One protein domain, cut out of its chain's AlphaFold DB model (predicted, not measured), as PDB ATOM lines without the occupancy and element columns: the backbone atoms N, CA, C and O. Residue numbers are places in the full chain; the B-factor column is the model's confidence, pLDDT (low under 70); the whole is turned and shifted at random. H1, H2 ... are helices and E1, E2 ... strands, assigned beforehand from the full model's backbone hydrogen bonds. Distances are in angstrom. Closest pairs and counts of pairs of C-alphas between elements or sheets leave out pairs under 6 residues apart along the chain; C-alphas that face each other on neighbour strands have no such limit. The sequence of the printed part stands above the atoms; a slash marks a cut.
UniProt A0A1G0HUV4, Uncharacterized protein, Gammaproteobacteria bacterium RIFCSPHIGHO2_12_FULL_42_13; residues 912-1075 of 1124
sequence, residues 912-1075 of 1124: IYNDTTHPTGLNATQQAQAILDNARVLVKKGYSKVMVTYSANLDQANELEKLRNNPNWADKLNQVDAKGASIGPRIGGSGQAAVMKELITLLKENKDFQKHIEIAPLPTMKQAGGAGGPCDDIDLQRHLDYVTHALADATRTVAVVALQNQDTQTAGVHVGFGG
ATOM      1  N   ILE A 912     166.669 209.662 178.253       33.53
ATOM      2  CA  ILE A 912     165.878 210.245 177.174       33.53
ATOM      3  C   ILE A 912     165.152 209.093 176.481       33.53
ATOM      4  O   ILE A 912     165.789 208.244 175.851       33.53
ATOM      5  N   TYR A 913     163.824 209.054 176.588       33.22
ATOM      6  CA  TYR A 913     163.027 208.127 175.795       33.22
ATOM      7  C   TYR A 913     163.016 208.634 174.352       33.22
ATOM      8  O   TYR A 913     162.244 209.517 173.999       33.22
ATOM      9  N   ASN A 914     163.965 208.134 173.562       31.91
ATOM     10  CA  ASN A 914     164.278 208.631 172.224       31.91
ATOM     11  C   ASN A 914     163.649 207.756 171.126       31.91
ATOM     12  O   ASN A 914     164.223 207.596 170.049       31.91
ATOM     13  N   ASP A 915     162.497 207.150 171.427       32.91
ATOM     14  CA  ASP A 915     161.675 206.497 170.416       32.91
ATOM     15  C   ASP A 915     160.983 207.591 169.597       32.91
ATOM     16  O   ASP A 915     160.128 208.325 170.091       32.91
ATOM     17  N   THR A 916     161.432 207.759 168.354       33.62
ATOM     18  CA  THR A 916     160.840 208.711 167.410       33.62
ATOM     19  C   THR A 916     159.551 208.179 166.800       33.62
ATOM     20  O   THR A 916     158.785 208.956 166.228       33.62
ATOM     21  N   THR A 917     159.254 206.887 166.972       31.58
ATOM     22  CA  THR A 917     157.864 206.454 166.946       31.58
ATOM     23  C   THR A 917     157.227 206.845 168.278       31.58
ATOM     24  O   THR A 917     157.760 206.586 169.355       31.58
ATOM     25  N   HIS A 918     156.026 207.427 168.229       38.94
ATOM     26  CA  HIS A 918     155.102 207.163 169.330       38.94
ATOM     27  C   HIS A 918     155.053 205.634 169.505       38.94
ATOM     28  O   HIS A 918     155.015 204.934 168.489       38.94
ATOM     29  N   PRO A 919     154.881 205.098 170.722       43.16
ATOM     30  CA  PRO A 919     154.287 203.778 170.867       43.16
ATOM     31  C   PRO A 919     152.809 203.888 170.430       43.16
ATOM     32  O   PRO A 919     151.896 204.025 171.249       43.16
ATOM     33  N   THR A 920     152.589 203.947 169.109       44.03
ATOM     34  CA  THR A 920     151.336 204.329 168.441       44.03
ATOM     35  C   THR A 920     150.252 203.317 168.773       44.03
ATOM     36  O   THR A 920     150.220 202.226 168.207       44.03
ATOM     37  N   GLY A 921     149.373 203.682 169.704       59.75
ATOM     38  CA  GLY A 921     148.329 202.803 170.231       59.75
ATOM     39  C   GLY A 921     148.333 202.663 171.754       59.75
ATOM     40  O   GLY A 921     147.330 202.208 172.297       59.75
ATOM     41  N   LEU A 922     149.388 203.088 172.466       74.31
ATOM     42  CA  LEU A 922     149.329 203.178 173.927       74.31
ATOM     43  C   LEU A 922     148.493 204.388 174.354       74.31
ATOM     44  O   LEU A 922     148.830 205.532 174.044       74.31
ATOM     45  N   ASN A 923     147.424 204.135 175.104       85.94
ATOM     46  CA  ASN A 923     146.606 205.171 175.727       85.94
ATOM     47  C   ASN A 923     147.324 205.826 176.928       85.94
ATOM     48  O   ASN A 923     148.382 205.372 177.367       85.94
ATOM     49  N   ALA A 924     146.740 206.895 177.479       84.19
ATOM     50  CA  ALA A 924     147.335 207.653 178.583       84.19
ATOM     51  C   ALA A 924     147.682 206.783 179.808       84.19
ATOM     52  O   ALA A 924     148.759 206.941 180.381       84.19
ATOM     53  N   THR A 925     146.824 205.823 180.165       87.88
ATOM     54  CA  THR A 925     147.029 204.894 181.286       87.88
ATOM     55  C   THR A 925     148.182 203.921 181.019       87.88
ATOM     56  O   THR A 925     149.005 203.680 181.899       87.88
ATOM     57  N   GLN A 926     148.307 203.404 179.793       87.94
ATOM     58  CA  GLN A 926     149.419 202.530 179.395       87.94
ATOM     59  C   GLN A 926     150.758 203.280 179.358       87.94
ATOM     60  O   GLN A 926     151.774 202.744 179.798       87.94
ATOM     61  N   GLN A 927     150.763 204.528 178.879       85.25
ATOM     62  CA  GLN A 927     151.953 205.383 178.908       85.25
ATOM     63  C   GLN A 927     152.364 205.708 180.353       85.25
ATOM     64  O   GLN A 927     153.533 205.560 180.707       85.25
ATOM     65  N   ALA A 928     151.404 206.059 181.214       88.94
ATOM     66  CA  ALA A 928     151.636 206.268 182.641       88.94
ATOM     67  C   ALA A 928     152.205 205.015 183.333       88.94
ATOM     68  O   ALA A 928     153.160 205.117 184.104       88.94
ATOM     69  N   GLN A 929     151.688 203.827 183.008       90.38
ATOM     70  CA  GLN A 929     152.210 202.564 183.530       90.38
ATOM     71  C   GLN A 929     153.651 202.294 183.062       90.38
ATOM     72  O   GLN A 929     154.499 201.946 183.882       90.38
ATOM     73  N   ALA A 930     153.976 202.543 181.787       87.56
ATOM     74  CA  ALA A 930     155.347 202.416 181.279       87.56
ATOM     75  C   ALA A 930     156.331 203.385 181.970       87.56
ATOM     76  O   ALA A 930     157.474 203.018 182.259       87.56
ATOM     77  N   ILE A 931     155.885 204.603 182.298       88.56
ATOM     78  CA  ILE A 931     156.659 205.574 183.092       88.56
ATOM     79  C   ILE A 931     156.907 205.036 184.510       88.56
ATOM     80  O   ILE A 931     158.045 205.083 184.988       88.56
ATOM     81  N   LEU A 932     155.885 204.465 185.164       90.31
ATOM     82  CA  LEU A 932     156.048 203.819 186.470       90.31
ATOM     83  C   LEU A 932     157.016 202.636 186.421       90.31
ATOM     84  O   LEU A 932     157.836 202.508 187.324       90.31
ATOM     85  N   ASP A 933     156.965 201.785 185.397       89.81
ATOM     86  CA  ASP A 933     157.859 200.625 185.299       89.81
ATOM     87  C   ASP A 933     159.319 201.019 185.041       89.81
ATOM     88  O   ASP A 933     160.223 200.489 185.696       89.81
ATOM     89  N   ASN A 934     159.565 202.031 184.204       87.38
ATOM     90  CA  ASN A 934     160.898 202.621 184.046       87.38
ATOM     91  C   ASN A 934     161.418 203.214 185.368       87.38
ATOM     92  O   ASN A 934     162.560 202.965 185.768       87.38
ATOM     93  N   ALA A 935     160.568 203.929 186.107       89.75
ATOM     94  CA  ALA A 935     160.914 204.429 187.431       89.75
ATOM     95  C   ALA A 935     161.129 203.293 188.454       89.75
ATOM     96  O   ALA A 935     162.033 203.391 189.286       89.75
ATOM     97  N   ARG A 936     160.371 202.184 188.392       90.62
ATOM     98  CA  ARG A 936     160.563 201.000 189.260       90.62
ATOM     99  C   ARG A 936     161.939 200.381 189.020       90.62
ATOM    100  O   ARG A 936     162.585 199.959 189.978       90.62
ATOM    101  N   VAL A 937     162.414 200.355 187.772       90.81
ATOM    102  CA  VAL A 937     163.784 199.929 187.432       90.81
ATOM    103  C   VAL A 937     164.830 200.893 188.001       90.81
ATOM    104  O   VAL A 937     165.849 200.432 188.511       90.81
ATOM    105  N   LEU A 938     164.592 202.207 187.974       91.25
ATOM    106  CA  LEU A 938     165.505 203.196 188.565       91.25
ATOM    107  C   LEU A 938     165.584 203.079 190.096       91.25
ATOM    108  O   LEU A 938     166.680 202.978 190.641       91.25
ATOM    109  N   VAL A 939     164.458 202.977 190.803       91.94
ATOM    110  CA  VAL A 939     164.476 202.788 192.267       91.94
ATOM    111  C   VAL A 939     165.156 201.465 192.648       91.94
ATOM    112  O   VAL A 939     165.972 201.435 193.568       91.94
ATOM    113  N   LYS A 940     164.944 200.386 191.876       91.94
ATOM    114  CA  LYS A 940     165.684 199.114 192.032       91.94
ATOM    115  C   LYS A 940     167.193 199.226 191.760       91.94
ATOM    116  O   LYS A 940     167.944 198.395 192.259       91.94
ATOM    117  N   LYS A 941     167.650 200.235 191.007       90.50
ATOM    118  CA  LYS A 941     169.076 200.561 190.799       90.50
ATOM    119  C   LYS A 941     169.676 201.431 191.918       90.50
ATOM    120  O   LYS A 941     170.847 201.782 191.829       90.50
ATOM    121  N   GLY A 942     168.909 201.774 192.957       93.19
ATOM    122  CA  GLY A 942     169.389 202.564 194.096       93.19
ATOM    123  C   GLY A 942     169.199 204.079 193.962       93.19
ATOM    124  O   GLY A 942     169.766 204.826 194.759       93.19
ATOM    125  N   TYR A 943     168.396 204.551 193.002       91.69
ATOM    126  CA  TYR A 943     167.934 205.942 192.999       91.69
ATOM    127  C   TYR A 943     166.877 206.135 194.095       91.69
ATOM    128  O   TYR A 943     165.805 205.532 194.047       91.69
ATOM    129  N   SER A 944     167.166 206.976 195.091       91.38
ATOM    130  CA  SER A 944     166.239 207.280 196.184       91.38
ATOM    131  C   SER A 944     164.988 208.015 195.696       91.38
ATOM    132  O   SER A 944     163.936 207.900 196.330       91.38
ATOM    133  N   LYS A 945     165.097 208.757 194.582       91.25
ATOM    134  CA  LYS A 945     163.993 209.498 193.962       91.25
ATOM    135  C   LYS A 945     164.074 209.469 192.433       91.25
ATOM    136  O   LYS A 945     165.164 209.483 191.865       91.25
ATOM    137  N   VAL A 946     162.919 209.486 191.775       91.44
ATOM    138  CA  VAL A 946     162.772 209.608 190.320       91.44
ATOM    139  C   VAL A 946     161.815 210.759 190.024       91.44
ATOM    140  O   VAL A 946     160.642 210.707 190.391       91.44
ATOM    141  N   MET A 947     162.311 211.802 189.367       91.88
ATOM    142  CA  MET A 947     161.508 212.948 188.941       91.88
ATOM    143  C   MET A 947     161.048 212.743 187.499       91.88
ATOM    144  O   MET A 947     161.871 212.523 186.612       91.88
ATOM    145  N   VAL A 948     159.742 212.826 187.257       90.06
ATOM    146  CA  VAL A 948     159.147 212.773 185.917       90.06
ATOM    147  C   VAL A 948     158.899 214.204 185.449       90.06
ATOM    148  O   VAL A 948     158.030 214.888 185.998       90.06
ATOM    149  N   THR A 949     159.669 214.662 184.461       89.88
ATOM    150  CA  THR A 949     159.542 216.005 183.872       89.88
ATOM    151  C   THR A 949     158.766 215.961 182.560       89.88
ATOM    152  O   THR A 949     158.876 215.003 181.795       89.88
ATOM    153  N   TYR A 950     157.950 216.983 182.297       86.19
ATOM    154  CA  TYR A 950     157.109 217.070 181.097       86.19
ATOM    155  C   TYR A 950     156.784 218.532 180.746       86.19
ATOM    156  O   TYR A 950     156.971 219.421 181.583       86.19
ATOM    157  N   SER A 951     156.297 218.774 179.526       84.69
ATOM    158  CA  SER A 951     155.877 220.095 179.044       84.69
ATOM    159  C   SER A 951     154.483 220.432 179.576       84.69
ATOM    160  O   SER A 951     153.475 219.904 179.104       84.69
ATOM    161  N   ALA A 952     154.425 221.330 180.554       85.69
ATOM    162  CA  ALA A 952     153.188 221.815 181.155       85.69
ATOM    163  C   ALA A 952     152.835 223.227 180.660       85.69
ATOM    164  O   ALA A 952     153.673 223.935 180.103       85.69
ATOM    165  N   ASN A 953     151.615 223.688 180.939       87.31
ATOM    166  CA  ASN A 953     151.381 225.130 181.067       87.31
ATOM    167  C   ASN A 953     151.662 225.612 182.505       87.31
ATOM    168  O   ASN A 953     151.767 224.810 183.434       87.31
ATOM    169  N   LEU A 954     151.800 226.924 182.695       87.31
ATOM    170  CA  LEU A 954     152.132 227.523 183.987       87.31
ATOM    171  C   LEU A 954     151.046 227.285 185.048       87.31
ATOM    172  O   LEU A 954     151.382 227.009 186.196       87.31
ATOM    173  N   ASP A 955     149.761 227.296 184.684       83.62
ATOM    174  CA  ASP A 955     148.681 226.924 185.612       83.62
ATOM    175  C   ASP A 955     148.827 225.469 186.109       83.62
ATOM    176  O   ASP A 955     148.760 225.220 187.315       83.62
ATOM    177  N   GLN A 956     149.107 224.516 185.210       82.38
ATOM    178  CA  GLN A 956     149.417 223.120 185.562       82.38
ATOM    179  C   GLN A 956     150.646 223.018 186.474       82.38
ATOM    180  O   GLN A 956     150.601 222.320 187.491       82.38
ATOM    181  N   ALA A 957     151.732 223.720 186.132       87.94
ATOM    182  CA  ALA A 957     152.970 223.704 186.905       87.94
ATOM    183  C   ALA A 957     152.771 224.268 188.322       87.94
ATOM    184  O   ALA A 957     153.201 223.656 189.303       87.94
ATOM    185  N   ASN A 958     152.021 225.366 188.434       87.62
ATOM    186  CA  ASN A 958     151.664 226.007 189.694       87.62
ATOM    187  C   ASN A 958     150.739 225.140 190.565       87.62
ATOM    188  O   ASN A 958     150.926 225.097 191.781       87.62
ATOM    189  N   GLU A 959     149.737 224.452 190.008       83.31
ATOM    190  CA  GLU A 959     148.892 223.547 190.812       83.31
ATOM    191  C   GLU A 959     149.648 222.293 191.273       83.31
ATOM    192  O   GLU A 959     149.475 221.859 192.414       83.31
ATOM    193  N   LEU A 960     150.534 221.737 190.441       81.25
ATOM    194  CA  LEU A 960     151.404 220.624 190.834       81.25
ATOM    195  C   LEU A 960     152.414 221.036 191.916       81.25
ATOM    196  O   LEU A 960     152.623 220.283 192.866       81.25
ATOM    197  N   GLU A 961     152.968 222.247 191.843       85.56
ATOM    198  CA  GLU A 961     153.798 222.834 192.902       85.56
ATOM    199  C   GLU A 961     153.008 223.018 194.214       85.56
ATOM    200  O   GLU A 961     153.473 222.598 195.277       85.56
ATOM    201  N   LYS A 962     151.775 223.545 194.158       83.62
ATOM    202  CA  LYS A 962     150.880 223.653 195.333       83.62
ATOM    203  C   LYS A 962     150.501 222.294 195.929       83.62
ATOM    204  O   LYS A 962     150.302 222.207 197.142       83.62
ATOM    205  N   LEU A 963     150.369 221.253 195.103       75.94
ATOM    206  CA  LEU A 963     150.137 219.882 195.564       75.94
ATOM    207  C   LEU A 963     151.385 219.316 196.241       75.94
ATOM    208  O   LEU A 963     151.291 218.906 197.393       75.94
ATOM    209  N   ARG A 964     152.543 219.350 195.571       76.00
ATOM    210  CA  ARG A 964     153.834 218.866 196.092       76.00
ATOM    211  C   ARG A 964     154.206 219.524 197.421       76.00
ATOM    212  O   ARG A 964     154.646 218.848 198.344       76.00
ATOM    213  N   ASN A 965     153.994 220.835 197.536       79.50
ATOM    214  CA  ASN A 965     154.297 221.604 198.744       79.50
ATOM    215  C   ASN A 965     153.248 221.402 199.866       79.50
ATOM    216  O   ASN A 965     153.303 222.085 200.890       79.50
ATOM    217  N   ASN A 966     152.275 220.497 199.703       75.81
ATOM    218  CA  ASN A 966     151.289 220.168 200.728       75.81
ATOM    219  C   ASN A 966     151.681 218.878 201.477       75.81
ATOM    220  O   ASN A 966     151.876 217.851 200.833       75.81
ATOM    221  N   PRO A 967     151.724 218.856 202.824       65.06
ATOM    222  CA  PRO A 967     152.055 217.630 203.560       65.06
ATOM    223  C   PRO A 967     151.047 216.501 203.288       65.06
ATOM    224  O   PRO A 967     151.426 215.338 203.196       65.06
ATOM    225  N   ASN A 968     149.781 216.855 203.043       69.81
ATOM    226  CA  ASN A 968     148.694 215.922 202.753       69.81
ATOM    227  C   ASN A 968     148.463 215.790 201.233       69.81
ATOM    228  O   ASN A 968     147.325 215.636 200.782       69.81
ATOM    229  N   TRP A 969     149.520 215.889 200.413       67.56
ATOM    230  CA  TRP A 969     149.411 215.836 198.947       67.56
ATOM    231  C   TRP A 969     148.713 214.568 198.450       67.56
ATOM    232  O   TRP A 969     147.881 214.653 197.552       67.56
ATOM    233  N   ALA A 970     148.989 213.417 199.075       61.47
ATOM    234  CA  ALA A 970     148.341 212.145 198.770       61.47
ATOM    235  C   ALA A 970     146.822 212.199 199.022       61.47
ATOM    236  O   ALA A 970     146.041 211.769 198.177       61.47
ATOM    237  N   ASP A 971     146.384 212.801 200.132       64.50
ATOM    238  CA  ASP A 971     144.959 212.950 200.446       64.50
ATOM    239  C   ASP A 971     144.275 213.964 199.530       64.50
ATOM    240  O   ASP A 971     143.140 213.741 199.111       64.50
ATOM    241  N   LYS A 972     144.965 215.051 199.160       65.12
ATOM    242  CA  LYS A 972     144.475 215.984 198.135       65.12
ATOM    243  C   LYS A 972     144.336 215.304 196.775       65.12
ATOM    244  O   LYS A 972     143.329 215.519 196.112       65.12
ATOM    245  N   LEU A 973     145.285 214.443 196.402       62.75
ATOM    246  CA  LEU A 973     145.205 213.576 195.223       62.75
ATOM    247  C   LEU A 973     143.958 212.683 195.262       62.75
ATOM    248  O   LEU A 973     143.242 212.593 194.265       62.75
ATOM    249  N   ASN A 974     143.679 212.055 196.404       58.97
ATOM    250  CA  ASN A 974     142.505 211.196 196.598       58.97
ATOM    251  C   ASN A 974     141.182 211.994 196.571       58.97
ATOM    252  O   ASN A 974     140.149 211.480 196.145       58.97
ATOM    253  N   GLN A 975     141.203 213.267 196.976       59.44
ATOM    254  CA  GLN A 975     140.040 214.163 196.925       59.44
ATOM    255  C   GLN A 975     139.700 214.672 195.512       59.44
ATOM    256  O   GLN A 975     138.571 215.126 195.310       59.44
ATOM    257  N   VAL A 976     140.618 214.583 194.536       56.59
ATOM    258  CA  VAL A 976     140.365 215.021 193.146       56.59
ATOM    259  C   VAL A 976     139.210 214.235 192.520       56.59
ATOM    260  O   VAL A 976     138.306 214.831 191.931       56.59
ATOM    261  N   ASP A 977     139.217 212.910 192.679       53.97
ATOM    262  CA  ASP A 977     138.254 212.025 192.015       53.97
ATOM    263  C   ASP A 977     136.910 212.005 192.755       53.97
ATOM    264  O   ASP A 977     135.850 212.102 192.140       53.97
ATOM    265  N   ALA A 978     136.944 211.965 194.092       52.34
ATOM    266  CA  ALA A 978     135.776 211.725 194.947       52.34
ATOM    267  C   ALA A 978     134.694 212.829 194.932       52.34
ATOM    268  O   ALA A 978     133.622 212.642 195.508       52.34
ATOM    269  N   LYS A 979     134.967 213.995 194.328       46.44
ATOM    270  CA  LYS A 979     134.035 215.139 194.269       46.44
ATOM    271  C   LYS A 979     133.960 215.832 192.901       46.44
ATOM    272  O   LYS A 979     133.290 216.856 192.793       46.44
ATOM    273  N   GLY A 980     134.691 215.355 191.886       45.19
ATOM    274  CA  GLY A 980     134.908 216.112 190.639       45.19
ATOM    275  C   GLY A 980     135.578 217.481 190.863       45.19
ATOM    276  O   GLY A 980     135.453 218.394 190.046       45.19
ATOM    277  N   ALA A 981     136.247 217.660 192.005       45.00
ATOM    278  CA  ALA A 981     136.594 218.967 192.548       45.00
ATOM    279  C   ALA A 981     137.883 219.532 191.933       45.00
ATOM    280  O   ALA A 981     138.966 219.359 192.486       45.00
ATOM    281  N   SER A 982     137.718 220.215 190.793       48.66
ATOM    282  CA  SER A 982     138.470 221.393 190.292       48.66
ATOM    283  C   SER A 982     140.013 221.384 190.193       48.66
ATOM    284  O   SER A 982     140.558 222.256 189.519       48.66
ATOM    285  N   ILE A 983     140.719 220.382 190.713       51.66
ATOM    286  CA  ILE A 983     142.108 220.053 190.353       51.66
ATOM    287  C   ILE A 983     142.118 219.300 189.010       51.66
ATOM    288  O   ILE A 983     142.960 219.563 188.155       51.66
ATOM    289  N   GLY A 984     141.125 218.432 188.780       47.38
ATOM    290  CA  GLY A 984     140.953 217.670 187.535       47.38
ATOM    291  C   GLY A 984     140.948 218.518 186.250       47.38
ATOM    292  O   GLY A 984     141.647 218.145 185.315       47.38
ATOM    293  N   PRO A 985     140.257 219.675 186.187       50.16
ATOM    294  CA  PRO A 985     140.309 220.590 185.041       50.16
ATOM    295  C   PRO A 985     141.587 221.436 184.941       50.16
ATOM    296  O   PRO A 985     141.827 222.021 183.892       50.16
ATOM    297  N   ARG A 986     142.382 221.550 186.018       61.00
ATOM    298  CA  ARG A 986     143.632 222.333 186.025       61.00
ATOM    299  C   ARG A 986     144.861 221.499 185.684       61.00
ATOM    300  O   ARG A 986     145.785 222.029 185.091       61.00
ATOM    301  N   ILE A 987     144.866 220.214 186.044       64.50
ATOM    302  CA  ILE A 987     145.936 219.259 185.701       64.50
ATOM    303  C   ILE A 987     145.567 218.428 184.462       64.50
ATOM    304  O   ILE A 987     146.449 218.003 183.724       64.50
ATOM    305  N   GLY A 988     144.274 218.230 184.197       59.41
ATOM    306  CA  GLY A 988     143.786 217.531 183.012       59.41
ATOM    307  C   GLY A 988     143.931 218.320 181.708       59.41
ATOM    308  O   GLY A 988     144.158 219.529 181.686       59.41
ATOM    309  N   GLY A 989     143.789 217.588 180.607       66.25
ATOM    310  CA  GLY A 989     143.919 218.045 179.226       66.25
ATOM    311  C   GLY A 989     144.129 216.838 178.307       66.25
ATOM    312  O   GLY A 989     144.085 215.696 178.766       66.25
ATOM    313  N   SER A 990     144.364 217.080 177.020       70.31
ATOM    314  CA  SER A 990     144.821 216.067 176.058       70.31
ATOM    315  C   SER A 990     146.332 215.796 176.181       70.31
ATOM    316  O   SER A 990     147.031 216.450 176.961       70.31
ATOM    317  N   GLY A 991     146.844 214.818 175.422       80.12
ATOM    318  CA  GLY A 991     148.282 214.537 175.316       80.12
ATOM    319  C   GLY A 991     148.942 214.262 176.670       80.12
ATOM    320  O   GLY A 991     148.406 213.512 177.492       80.12
ATOM    321  N   GLN A 992     150.079 214.916 176.932       78.38
ATOM    322  CA  GLN A 992     150.835 214.743 178.179       78.38
ATOM    323  C   GLN A 992     149.987 214.998 179.440       78.38
ATOM    324  O   GLN A 992     150.139 214.275 180.420       78.38
ATOM    325  N   ALA A 993     149.046 215.947 179.428       75.62
ATOM    326  CA  ALA A 993     148.204 216.233 180.596       75.62
ATOM    327  C   ALA A 993     147.302 215.042 180.988       75.62
ATOM    328  O   ALA A 993     147.088 214.786 182.176       75.62
ATOM    329  N   ALA A 994     146.839 214.253 180.010       82.06
ATOM    330  CA  ALA A 994     146.140 212.998 180.277       82.06
ATOM    331  C   ALA A 994     147.089 211.953 180.888       82.06
ATOM    332  O   ALA A 994     146.757 211.356 181.910       82.06
ATOM    333  N   VAL A 995     148.289 211.778 180.321       85.38
ATOM    334  CA  VAL A 995     149.310 210.843 180.841       85.38
ATOM    335  C   VAL A 995     149.665 211.168 182.293       85.38
ATOM    336  O   VAL A 995     149.729 210.271 183.129       85.38
ATOM    337  N   MET A 996     149.833 212.449 182.626       85.38
ATOM    338  CA  MET A 996     150.187 212.878 183.982       85.38
ATOM    339  C   MET A 996     149.027 212.734 184.973       85.38
ATOM    340  O   MET A 996     149.268 212.392 186.132       85.38
ATOM    341  N   LYS A 997     147.772 212.905 184.533       83.25
ATOM    342  CA  LYS A 997     146.593 212.562 185.343       83.25
ATOM    343  C   LYS A 997     146.538 211.055 185.638       83.25
ATOM    344  O   LYS A 997     146.319 210.671 186.782       83.25
ATOM    345  N   GLU A 998     146.773 210.207 184.641       87.19
ATOM    346  CA  GLU A 998     146.766 208.750 184.827       87.19
ATOM    347  C   GLU A 998     147.956 208.273 185.679       87.19
ATOM    348  O   GLU A 998     147.790 207.406 186.537       87.19
ATOM    349  N   LEU A 999     149.126 208.906 185.547       87.81
ATOM    350  CA  LEU A 999     150.281 208.688 186.426       87.81
ATOM    351  C   LEU A 999     149.937 209.033 187.881       87.81
ATOM    352  O   LEU A 999     150.237 208.262 188.790       87.81
ATOM    353  N   ILE A1000     149.248 210.156 188.098       84.38
ATOM    354  CA  ILE A1000     148.706 210.558 189.400       84.38
ATOM    355  C   ILE A1000     147.720 209.519 189.955       84.38
ATOM    356  O   ILE A1000     147.751 209.254 191.156       84.38
ATOM    357  N   THR A1001     146.867 208.917 189.122       84.88
ATOM    358  CA  THR A1001     145.949 207.844 189.539       84.88
ATOM    359  C   THR A1001     146.718 206.598 189.982       84.88
ATOM    360  O   THR A1001     146.597 206.188 191.136       84.88
ATOM    361  N   LEU A1002     147.583 206.057 189.119       88.44
ATOM    362  CA  LEU A1002     148.351 204.837 189.394       88.44
ATOM    363  C   LEU A1002     149.309 204.998 190.597       88.44
ATOM    364  O   LEU A1002     149.569 204.035 191.322       88.44
ATOM    365  N   LEU A1003     149.806 206.211 190.872       86.38
ATOM    366  CA  LEU A1003     150.613 206.498 192.067       86.38
ATOM    367  C   LEU A1003     149.830 206.353 193.385       86.38
ATOM    368  O   LEU A1003     150.425 205.926 194.373       86.38
ATOM    369  N   LYS A1004     148.518 206.643 193.417       83.00
ATOM    370  CA  LYS A1004     147.666 206.450 194.618       83.00
ATOM    371  C   LYS A1004     147.528 204.973 194.979       83.00
ATOM    372  O   LYS A1004     147.513 204.612 196.156       83.00
ATOM    373  N   GLU A1005     147.423 204.129 193.957       85.50
ATOM    374  CA  GLU A1005     147.324 202.672 194.080       85.50
ATOM    375  C   GLU A1005     148.656 202.066 194.554       85.50
ATOM    376  O   GLU A1005     148.683 201.099 195.311       85.50
ATOM    377  N   ASN A1006     149.779 202.688 194.179       84.31
ATOM    378  CA  ASN A1006     151.137 202.224 194.450       84.31
ATOM    379  C   ASN A1006     151.805 202.981 195.622       84.31
ATOM    380  O   ASN A1006     152.931 203.463 195.493       84.31
ATOM    381  N   LYS A1007     151.140 203.071 196.784       79.94
ATOM    382  CA  LYS A1007     151.577 203.881 197.951       79.94
ATOM    383  C   LYS A1007     153.041 203.694 198.377       79.94
ATOM    384  O   LYS A1007     153.733 204.674 198.637       79.94
ATOM    385  N   ASP A1008     153.545 202.459 198.410       80.31
ATOM    386  CA  ASP A1008     154.946 202.185 198.779       80.31
ATOM    387  C   ASP A1008     155.962 202.801 197.818       80.31
ATOM    388  O   ASP A1008     157.104 203.071 198.199       80.31
ATOM    389  N   PHE A1009     155.533 203.016 196.578       82.31
ATOM    390  CA  PHE A1009     156.315 203.542 195.475       82.31
ATOM    391  C   PHE A1009     156.079 205.049 195.264       82.31
ATOM    392  O   PHE A1009     156.985 205.759 194.829       82.31
ATOM    393  N   GLN A1010     154.915 205.555 195.684       83.75
ATOM    394  CA  GLN A1010     154.533 206.971 195.681       83.75
ATOM    395  C   GLN A1010     155.573 207.885 196.356       83.75
ATOM    396  O   GLN A1010     155.782 209.007 195.911       83.75
ATOM    397  N   LYS A1011     156.272 207.403 197.393       85.88
ATOM    398  CA  LYS A1011     157.342 208.151 198.089       85.88
ATOM    399  C   LYS A1011     158.629 208.341 197.270       85.88
ATOM    400  O   LYS A1011     159.460 209.168 197.638       85.88
ATOM    401  N   HIS A1012     158.813 207.565 196.201       90.06
ATOM    402  CA  HIS A1012     160.009 207.588 195.357       90.06
ATOM    403  C   HIS A1012     159.814 208.339 194.038       90.06
ATOM    404  O   HIS A1012     160.810 208.678 193.405       90.06
ATOM    405  N   ILE A1013     158.576 208.605 193.614       89.31
ATOM    406  CA  ILE A1013     158.291 209.360 192.388       89.31
ATOM    407  C   ILE A1013     157.830 210.769 192.722       89.31
ATOM    408  O   ILE A1013     157.047 210.990 193.641       89.31
ATOM    409  N   GLU A1014     158.292 211.721 191.923       88.31
ATOM    410  CA  GLU A1014     157.860 213.107 191.975       88.31
ATOM    411  C   GLU A1014     157.552 213.614 190.569       88.31
ATOM    412  O   GLU A1014     158.247 213.285 189.611       88.31
ATOM    413  N   ILE A1015     156.495 214.409 190.442       87.88
ATOM    414  CA  ILE A1015     156.099 215.020 189.174       87.88
ATOM    415  C   ILE A1015     156.652 216.444 189.153       87.88
ATOM    416  O   ILE A1015     156.334 217.253 190.024       87.88
ATOM    417  N   ALA A1016     157.496 216.728 188.164       89.50
ATOM    418  CA  ALA A1016     158.279 217.952 188.055       89.50
ATOM    419  C   ALA A1016     157.975 218.663 186.718       89.50
ATOM    420  O   ALA A1016     158.753 218.566 185.769       89.50
ATOM    421  N   PRO A1017     156.813 219.329 186.598       87.69
ATOM    422  CA  PRO A1017     156.415 220.019 185.371       87.69
ATOM    423  C   PRO A1017     157.392 221.143 185.022       87.69
ATOM    424  O   PRO A1017     157.822 221.889 185.903       87.69
ATOM    425  N   LEU A1018     157.678 221.302 183.729       88.75
ATOM    426  CA  LEU A1018     158.390 222.455 183.180       88.75
ATOM    427  C   LEU A1018     157.387 223.271 182.346       88.75
ATOM    428  O   LEU A1018     156.856 222.737 181.368       88.75
ATOM    429  N   PRO A1019     157.059 224.520 182.727       88.88
ATOM    430  CA  PRO A1019     156.038 225.291 182.033       88.88
ATOM    431  C   PRO A1019     156.590 225.888 180.733       88.88
ATOM    432  O   PRO A1019     157.524 226.683 180.747       88.88
ATOM    433  N   THR A1020     155.996 225.524 179.599       84.19
ATOM    434  CA  THR A1020     156.380 226.024 178.265       84.19
ATOM    435  C   THR A1020     155.436 227.116 177.753       84.19
ATOM    436  O   THR A1020     155.842 227.974 176.973       84.19
ATOM    437  N   MET A1021     154.192 227.146 178.241       83.81
ATOM    438  CA  MET A1021     153.167 228.152 177.918       83.81
ATOM    439  C   MET A1021     152.508 228.689 179.191       83.81
ATOM    440  O   MET A1021     152.473 227.985 180.199       83.81
ATOM    441  N   LYS A1022     151.918 229.892 179.177       81.00
ATOM    442  CA  LYS A1022     151.235 230.421 180.382       81.00
ATOM    443  C   LYS A1022     149.929 229.689 180.693       81.00
ATOM    444  O   LYS A1022     149.641 229.413 181.851       81.00
ATOM    445  N   GLN A1023     149.147 229.349 179.669       76.94
ATOM    446  CA  GLN A1023     147.798 228.791 179.819       76.94
ATOM    447  C   GLN A1023     147.566 227.593 178.891       76.94
ATOM    448  O   GLN A1023     148.281 227.393 177.906       76.94
ATOM    449  N   ALA A1024     146.553 226.786 179.213       66.00
ATOM    450  CA  ALA A1024     146.127 225.657 178.392       66.00
ATOM    451  C   ALA A1024     145.638 226.099 176.996       66.00
ATOM    452  O   ALA A1024     145.129 227.205 176.820       66.00
ATOM    453  N   GLY A1025     145.780 225.221 175.997       64.12
ATOM    454  CA  GLY A1025     145.283 225.465 174.635       64.12
ATOM    455  C   GLY A1025     146.011 226.570 173.857       64.12
ATOM    456  O   GLY A1025     145.442 227.115 172.919       64.12
ATOM    457  N   GLY A1026     147.231 226.950 174.253       59.03
ATOM    458  CA  GLY A1026     148.065 227.936 173.544       59.03
ATOM    459  C   GLY A1026     147.675 229.408 173.743       59.03
ATOM    460  O   GLY A1026     148.486 230.293 173.485       59.03
ATOM    461  N   ALA A1027     146.482 229.686 174.277       58.91
ATOM    462  CA  ALA A1027     145.921 231.036 174.401       58.91
ATOM    463  C   ALA A1027     146.730 232.011 175.287       58.91
ATOM    464  O   ALA A1027     146.524 233.219 175.207       58.91
ATOM    465  N   GLY A1028     147.642 231.507 176.125       59.53
ATOM    466  CA  GLY A1028     148.450 232.315 177.048       59.53
ATOM    467  C   GLY A1028     149.811 232.785 176.518       59.53
ATOM    468  O   GLY A1028     150.496 233.516 177.232       59.53
ATOM    469  N   GLY A1029     150.230 232.356 175.322       74.25
ATOM    470  CA  GLY A1029     151.603 232.557 174.838       74.25
ATOM    471  C   GLY A1029     152.656 231.718 175.593       74.25
ATOM    472  O   GLY A1029     152.291 230.911 176.460       74.25
ATOM    473  N   PRO A1030     153.955 231.875 175.269       80.75
ATOM    474  CA  PRO A1030     155.047 231.180 175.955       80.75
ATOM    475  C   PRO A1030     155.121 231.575 177.435       80.75
ATOM    476  O   PRO A1030     154.707 232.672 177.812       80.75
ATOM    477  N   CYS A1031     155.629 230.678 178.280       85.56
ATOM    478  CA  CYS A1031     155.878 230.985 179.691       85.56
ATOM    479  C   CYS A1031     156.936 232.096 179.835       85.56
ATOM    480  O   CYS A1031     157.817 232.204 178.988       85.56
ATOM    481  N   ASP A1032     156.846 232.923 180.883       86.62
ATOM    482  CA  ASP A1032     157.893 233.914 181.170       86.62
ATOM    483  C   ASP A1032     159.144 233.206 181.712       86.62
ATOM    484  O   ASP A1032     159.034 232.277 182.517       86.62
ATOM    485  N   ASP A1033     160.336 233.672 181.327       80.75
ATOM    486  CA  ASP A1033     161.604 233.020 181.690       80.75
ATOM    487  C   ASP A1033     161.782 232.852 183.206       80.75
ATOM    488  O   ASP A1033     162.349 231.863 183.653       80.75
ATOM    489  N   ILE A1034     161.253 233.776 184.015       87.31
ATOM    490  CA  ILE A1034     161.311 233.721 185.487       87.31
ATOM    491  C   ILE A1034     160.528 232.516 186.037       87.31
ATOM    492  O   ILE A1034     160.969 231.863 186.986       87.31
ATOM    493  N   ASP A1035     159.374 232.199 185.446       88.19
ATOM    494  CA  ASP A1035     158.567 231.043 185.830       88.19
ATOM    495  C   ASP A1035     159.213 229.737 185.348       88.19
ATOM    496  O   ASP A1035     159.368 228.803 186.138       88.19
ATOM    497  N   LEU A1036     159.662 229.678 184.088       88.12
ATOM    498  CA  LEU A1036     160.395 228.519 183.566       88.12
ATOM    499  C   LEU A1036     161.666 228.248 184.389       88.12
ATOM    500  O   LEU A1036     161.900 227.105 184.795       88.12
ATOM    501  N   GLN A1037     162.439 229.290 184.706       87.62
ATOM    502  CA  GLN A1037     163.650 229.183 185.514       87.62
ATOM    503  C   GLN A1037     163.338 228.694 186.933       87.62
ATOM    504  O   GLN A1037     164.017 227.777 187.379       87.62
ATOM    505  N   ARG A1038     162.268 229.163 187.605       90.69
ATOM    506  CA  ARG A1038     161.863 228.623 188.927       90.69
ATOM    507  C   ARG A1038     161.686 227.100 188.896       90.69
ATOM    508  O   ARG A1038     162.123 226.402 189.813       90.69
ATOM    509  N   HIS A1039     161.044 226.574 187.853       88.31
ATOM    510  CA  HIS A1039     160.805 225.135 187.726       88.31
ATOM    511  C   HIS A1039     162.062 224.354 187.282       88.31
ATOM    512  O   HIS A1039     162.257 223.224 187.739       88.31
ATOM    513  N   LEU A1040     162.953 224.953 186.481       88.00
ATOM    514  CA  LEU A1040     164.270 224.389 186.142       88.00
ATOM    515  C   LEU A1040     165.235 224.369 187.339       88.00
ATOM    516  O   LEU A1040     165.876 223.344 187.583       88.00
ATOM    517  N   ASP A1041     165.308 225.453 188.111       88.69
ATOM    518  CA  ASP A1041     166.101 225.571 189.342       88.69
ATOM    519  C   ASP A1041     165.684 224.497 190.341       88.69
ATOM    520  O   ASP A1041     166.526 223.818 190.919       88.69
ATOM    521  N   TYR A1042     164.378 224.278 190.499       87.56
ATOM    522  CA  TYR A1042     163.844 223.231 191.363       87.56
ATOM    523  C   TYR A1042     164.306 221.814 190.951       87.56
ATOM    524  O   TYR A1042     164.739 221.040 191.811       87.56
ATOM    525  N   VAL A1043     164.285 221.471 189.654       86.50
ATOM    526  CA  VAL A1043     164.824 220.184 189.158       86.50
ATOM    527  C   VAL A1043     166.345 220.112 189.342       86.50
ATOM    528  O   VAL A1043     166.877 219.075 189.738       86.50
ATOM    529  N   THR A1044     167.046 221.221 189.110       86.50
ATOM    530  CA  THR A1044     168.508 221.315 189.227       86.50
ATOM    531  C   THR A1044     168.970 221.176 190.679       86.50
ATOM    532  O   THR A1044     169.891 220.411 190.960       86.50
ATOM    533  N   HIS A1045     168.292 221.822 191.629       85.38
ATOM    534  CA  HIS A1045     168.541 221.670 193.062       85.38
ATOM    535  C   HIS A1045     168.242 220.254 193.559       85.38
ATOM    536  O   HIS A1045     168.981 219.742 194.395       85.38
ATOM    537  N   ALA A1046     167.204 219.595 193.037       83.38
ATOM    538  CA  ALA A1046     166.919 218.204 193.379       83.38
ATOM    539  C   ALA A1046     167.978 217.226 192.831       83.38
ATOM    540  O   ALA A1046     168.299 216.252 193.505       83.38
ATOM    541  N   LEU A1047     168.564 217.502 191.659       82.81
ATOM    542  CA  LEU A1047     169.728 216.771 191.133       82.81
ATOM    543  C   LEU A1047     171.032 217.072 191.897       82.81
ATOM    544  O   LEU A1047     171.891 216.198 191.999       82.81
ATOM    545  N   ALA A1048     171.188 218.291 192.420       79.31
ATOM    546  CA  ALA A1048     172.362 218.729 193.178       79.31
ATOM    547  C   ALA A1048     172.317 218.361 194.678       79.31
ATOM    548  O   ALA A1048     173.317 218.518 195.379       79.31
ATOM    549  N   ASP A1049     171.180 217.869 195.181       81.38
ATOM    550  CA  ASP A1049     171.009 217.401 196.558       81.38
ATOM    551  C   ASP A1049     171.844 216.136 196.807       81.38
ATOM    552  O   ASP A1049     171.382 215.007 196.647       81.38
ATOM    553  N   ALA A1050     173.088 216.326 197.249       64.31
ATOM    554  CA  ALA A1050     174.042 215.253 197.527       64.31
ATOM    555  C   ALA A1050     173.600 214.264 198.631       64.31
ATOM    556  O   ALA A1050     174.296 213.269 198.858       64.31
ATOM    557  N   THR A1051     172.466 214.500 199.307       75.12
ATOM    558  CA  THR A1051     171.840 213.528 200.222       75.12
ATOM    559  C   THR A1051     170.926 212.525 199.504       75.12
ATOM    560  O   THR A1051     170.458 211.570 200.129       75.12
ATOM    561  N   ARG A1052     170.671 212.709 198.199       78.50
ATOM    562  CA  ARG A1052     169.721 211.919 197.404       78.50
ATOM    563  C   ARG A1052     170.317 211.480 196.069       78.50
ATOM    564  O   ARG A1052     170.838 212.272 195.295       78.50
ATOM    565  N   THR A1053     170.144 210.207 195.733       87.12
ATOM    566  CA  THR A1053     170.386 209.698 194.379       87.12
ATOM    567  C   THR A1053     169.135 209.945 193.535       87.12
ATOM    568  O   THR A1053     168.207 209.134 193.516       87.12
ATOM    569  N   VAL A1054     169.073 211.098 192.866       90.00
ATOM    570  CA  VAL A1054     167.926 211.489 192.029       90.00
ATOM    571  C   VAL A1054     168.171 211.145 190.560       90.00
ATOM    572  O   VAL A1054     169.198 211.507 189.994       90.00
ATOM    573  N   ALA A1055     167.211 210.461 189.935       90.25
ATOM    574  CA  ALA A1055     167.131 210.314 188.482       90.25
ATOM    575  C   ALA A1055     166.040 211.232 187.913       90.25
ATOM    576  O   ALA A1055     164.995 211.409 188.539       90.25
ATOM    577  N   VAL A1056     166.243 211.753 186.700       85.88
ATOM    578  CA  VAL A1056     165.212 212.481 185.943       85.88
ATOM    579  C   VAL A1056     164.814 211.669 184.711       85.88
ATOM    580  O   VAL A1056     165.667 211.251 183.927       85.88
ATOM    581  N   VAL A1057     163.509 211.458 184.547       84.56
ATOM    582  CA  VAL A1057     162.878 210.859 183.365       84.56
ATOM    583  C   VAL A1057     162.131 211.972 182.639       84.56
ATOM    584  O   VAL A1057     161.130 212.475 183.144       84.56
ATOM    585  N   ALA A1058     162.627 212.363 181.466       74.75
ATOM    586  CA  ALA A1058     162.022 213.415 180.656       74.75
ATOM    587  C   ALA A1058     161.023 212.830 179.651       74.75
ATOM    588  O   ALA A1058     161.386 212.005 178.811       74.75
ATOM    589  N   LEU A1059     159.771 213.286 179.714       61.66
ATOM    590  CA  LEU A1059     158.747 212.968 178.723       61.66
ATOM    591  C   LEU A1059     158.898 213.912 177.525       61.66
ATOM    592  O   LEU A1059     158.535 215.088 177.611       61.66
ATOM    593  N   GLN A1060     159.417 213.393 176.406       53.81
ATOM    594  CA  GLN A1060     159.465 214.139 175.145       53.81
ATOM    595  C   GLN A1060     158.074 214.663 174.772       53.81
ATOM    596  O   GLN A1060     157.058 213.983 174.961       53.81
ATOM    597  N   ASN A1061     158.040 215.904 174.286       48.34
ATOM    598  CA  ASN A1061     156.800 216.611 174.016       48.34
ATOM    599  C   ASN A1061     156.037 215.918 172.874       48.34
ATOM    600  O   ASN A1061     156.599 215.645 171.816       48.34
ATOM    601  N   GLN A1062     154.767 215.579 173.104       40.97
ATOM    602  CA  GLN A1062     154.011 214.736 172.168       40.97
ATOM    603  C   GLN A1062     153.538 215.529 170.946       40.97
ATOM    604  O   GLN A1062     153.539 215.009 169.834       40.97
ATOM    605  N   ASP A1063     153.244 216.814 171.131       36.75
ATOM    606  CA  ASP A1063     152.702 217.675 170.077       36.75
ATOM    607  C   ASP A1063     153.783 218.156 169.074       36.75
ATOM    608  O   ASP A1063     153.466 218.708 168.022       36.75
ATOM    609  N   THR A1064     155.074 217.905 169.341       36.97
ATOM    610  CA  THR A1064     156.189 218.265 168.436       36.97
ATOM    611  C   THR A1064     156.443 217.270 167.294       36.97
ATOM    612  O   THR A1064     157.428 217.419 166.575       36.97
ATOM    613  N   GLN A1065     155.570 216.280 167.063       34.19
ATOM    614  CA  GLN A1065     155.653 215.452 165.843       34.19
ATOM    615  C   GLN A1065     155.294 216.232 164.565       34.19
ATOM    616  O   GLN A1065     155.737 215.876 163.472       34.19
ATOM    617  N   THR A1066     154.535 217.325 164.677       30.64
ATOM    618  CA  THR A1066     154.260 218.225 163.552       30.64
ATOM    619  C   THR A1066     155.444 219.153 163.262       30.64
ATOM    620  O   THR A1066     155.686 220.109 163.991       30.64
ATOM    621  N   ALA A1067     156.112 218.890 162.131       29.97
ATOM    622  CA  ALA A1067     157.156 219.694 161.482       29.97
ATOM    623  C   ALA A1067     158.528 219.799 162.192       29.97
ATOM    624  O   ALA A1067     158.832 220.787 162.851       29.97
ATOM    625  N   GLY A1068     159.418 218.838 161.909       29.31
ATOM    626  CA  GLY A1068     160.867 219.049 161.706       29.31
ATOM    627  C   GLY A1068     161.759 219.475 162.885       29.31
ATOM    628  O   GLY A1068     162.981 219.439 162.754       29.31
ATOM    629  N   VAL A1069     161.203 219.871 164.030       29.86
ATOM    630  CA  VAL A1069     161.973 220.418 165.155       29.86
ATOM    631  C   VAL A1069     162.343 219.319 166.157       29.86
ATOM    632  O   VAL A1069     161.563 218.958 167.037       29.86
ATOM    633  N   HIS A1070     163.578 218.817 166.076       29.50
ATOM    634  CA  HIS A1070     164.142 217.908 167.081       29.50
ATOM    635  C   HIS A1070     164.425 218.632 168.416       29.50
ATOM    636  O   HIS A1070     165.556 219.047 168.685       29.50
ATOM    637  N   VAL A1071     163.416 218.747 169.287       27.09
ATOM    638  CA  VAL A1071     163.569 219.270 170.662       27.09
ATOM    639  C   VAL A1071     164.235 218.222 171.568       27.09
ATOM    640  O   VAL A1071     163.601 217.551 172.383       27.09
ATOM    641  N   GLY A1072     165.549 218.062 171.414       26.05
ATOM    642  CA  GLY A1072     166.352 217.143 172.219       26.05
ATOM    643  C   GLY A1072     166.507 217.608 173.670       26.05
ATOM    644  O   GLY A1072     167.407 218.389 173.984       26.05
ATOM    645  N   PHE A1073     165.686 217.077 174.582       31.31
ATOM    646  CA  PHE A1073     165.895 217.204 176.031       31.31
ATOM    647  C   PHE A1073     167.040 216.292 176.507       31.31
ATOM    648  O   PHE A1073     166.833 215.262 177.142       31.31
ATOM    649  N   GLY A1074     168.266 216.690 176.161       26.58
ATOM    650  CA  GLY A1074     169.507 215.953 176.412       26.58
ATOM    651  C   GLY A1074     170.707 216.880 176.583       26.58
ATOM    652  O   GLY A1074     171.703 216.733 175.884       26.58
ATOM    653  N   GLY A1075     170.580 217.859 177.483       28.53
ATOM    654  CA  GLY A1075     171.568 218.920 177.696       28.53
ATOM    655  C   GLY A1075     171.354 220.139 176.787       28.53
ATOM    656  O   GLY A1075     171.256 220.022 175.570       28.53
TER     657      GLY A1075
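Overview. This is residues 912 to 1075 of the 1124 residues of an uncharacterized protein of Gammaproteobacteria bacterium RIFCSPHIGHO2_12_FULL_42_13 (UniProt A0A1G0HUV4). A small, twisted sheet of three parallel strands forms the core, with helices over both faces: H1, H5 and H2 cover one face, and H7 alone covers the other. H3 and H4 pack on H5 away from the sheet, and H4 packs on H2 too. The printed part has 164 residues, with seven named helices and three named strands in the order H1 E1 H2 H3 H4 H5 H6 E2 H7 E3; the sheet's order is E2 E1 E3, and the class is mixed, helices and strands. The whole is compact, with a radius of gyration of the C-alphas of 15.4 A, and rounded, spanning 41 by 38 by 37 A.

Along the chain. Start in the sheet at C-alpha 945, (163.993, 209.498, 193.962), where E1 begins; it runs to residue 953, 23.9 A away, and bends by 54 degrees at residue 950. Beside it look for E2, residues 1013 to 1021, 24.3 A, and E3, residues 1054 to 1058, which ends at C-alpha 1058, (162.022, 213.415, 180.656). Find C-alpha 924 at (147.335, 207.653, 178.583); from there H1 runs 24.3 A to residue 940. The other helices are H2, residues 954 to 964, H3, residues 969 to 978, H4, residues 984 to 987, H5, residues 992 to 1005 and 20.3 A long, H6, residues 1007 to 1010, and H7, residues 1033 to 1048 and 21.3 A long.

Arrangement. Look first at E1, the inner strand: N 948 and O 1014 of E2 are within hydrogen-bond range at 2.8 A, as are N 947 and O 1055 of E3 at 2.8 A. E1, H2 to H6 and E2 form a strand-helix-strand unit, two parallel neighbour strands with helices between; E2, H7 and E3 form a split one, with E1 between its strands and a right-handed crossover. H1, H2 and H5 are on the same face, at heights over the sheet of 8.5, 6.0 and 10.1 A; H7 is on the opposite face at 8.7 A. H5 is the hub: it touches H1 at Val 995 and Ala 924, C-alphas 4.4 A apart, at a steep tilt of 59 degrees. With residues 1000 to 1004 alone H5 touches H3, about perpendicular at 76 degrees, the closest C-alphas being those of Lys 1004 and Ala 970, 7.1 A apart. H4 touches H2, closest at the C-alphas of Ile 987 and Gln 956, 5.2 A apart. H6 and H5 only just touch, only at the corner, with 3 pairs of C-alphas within 8 A. Every O i to N i+4 pair is within hydrogen-bond range in H1, H2 and H7, against 4 of 6 in H3 and 8 of 10 in H5; H4 and H6 are too short for one.

Size, cuts and confidence. The two C-alphas farthest apart, those of Asn 968 and Gly 1068, are 42.9 A apart. The printed part has no cut, and the link from E2 to H7, 11 residues, is long. The mean pLDDT of the printed part is 72.6; look for values under 70 at residues 912 to 921, 967 to 989, 1024 to 1028, 1050 and 1059 to 1075.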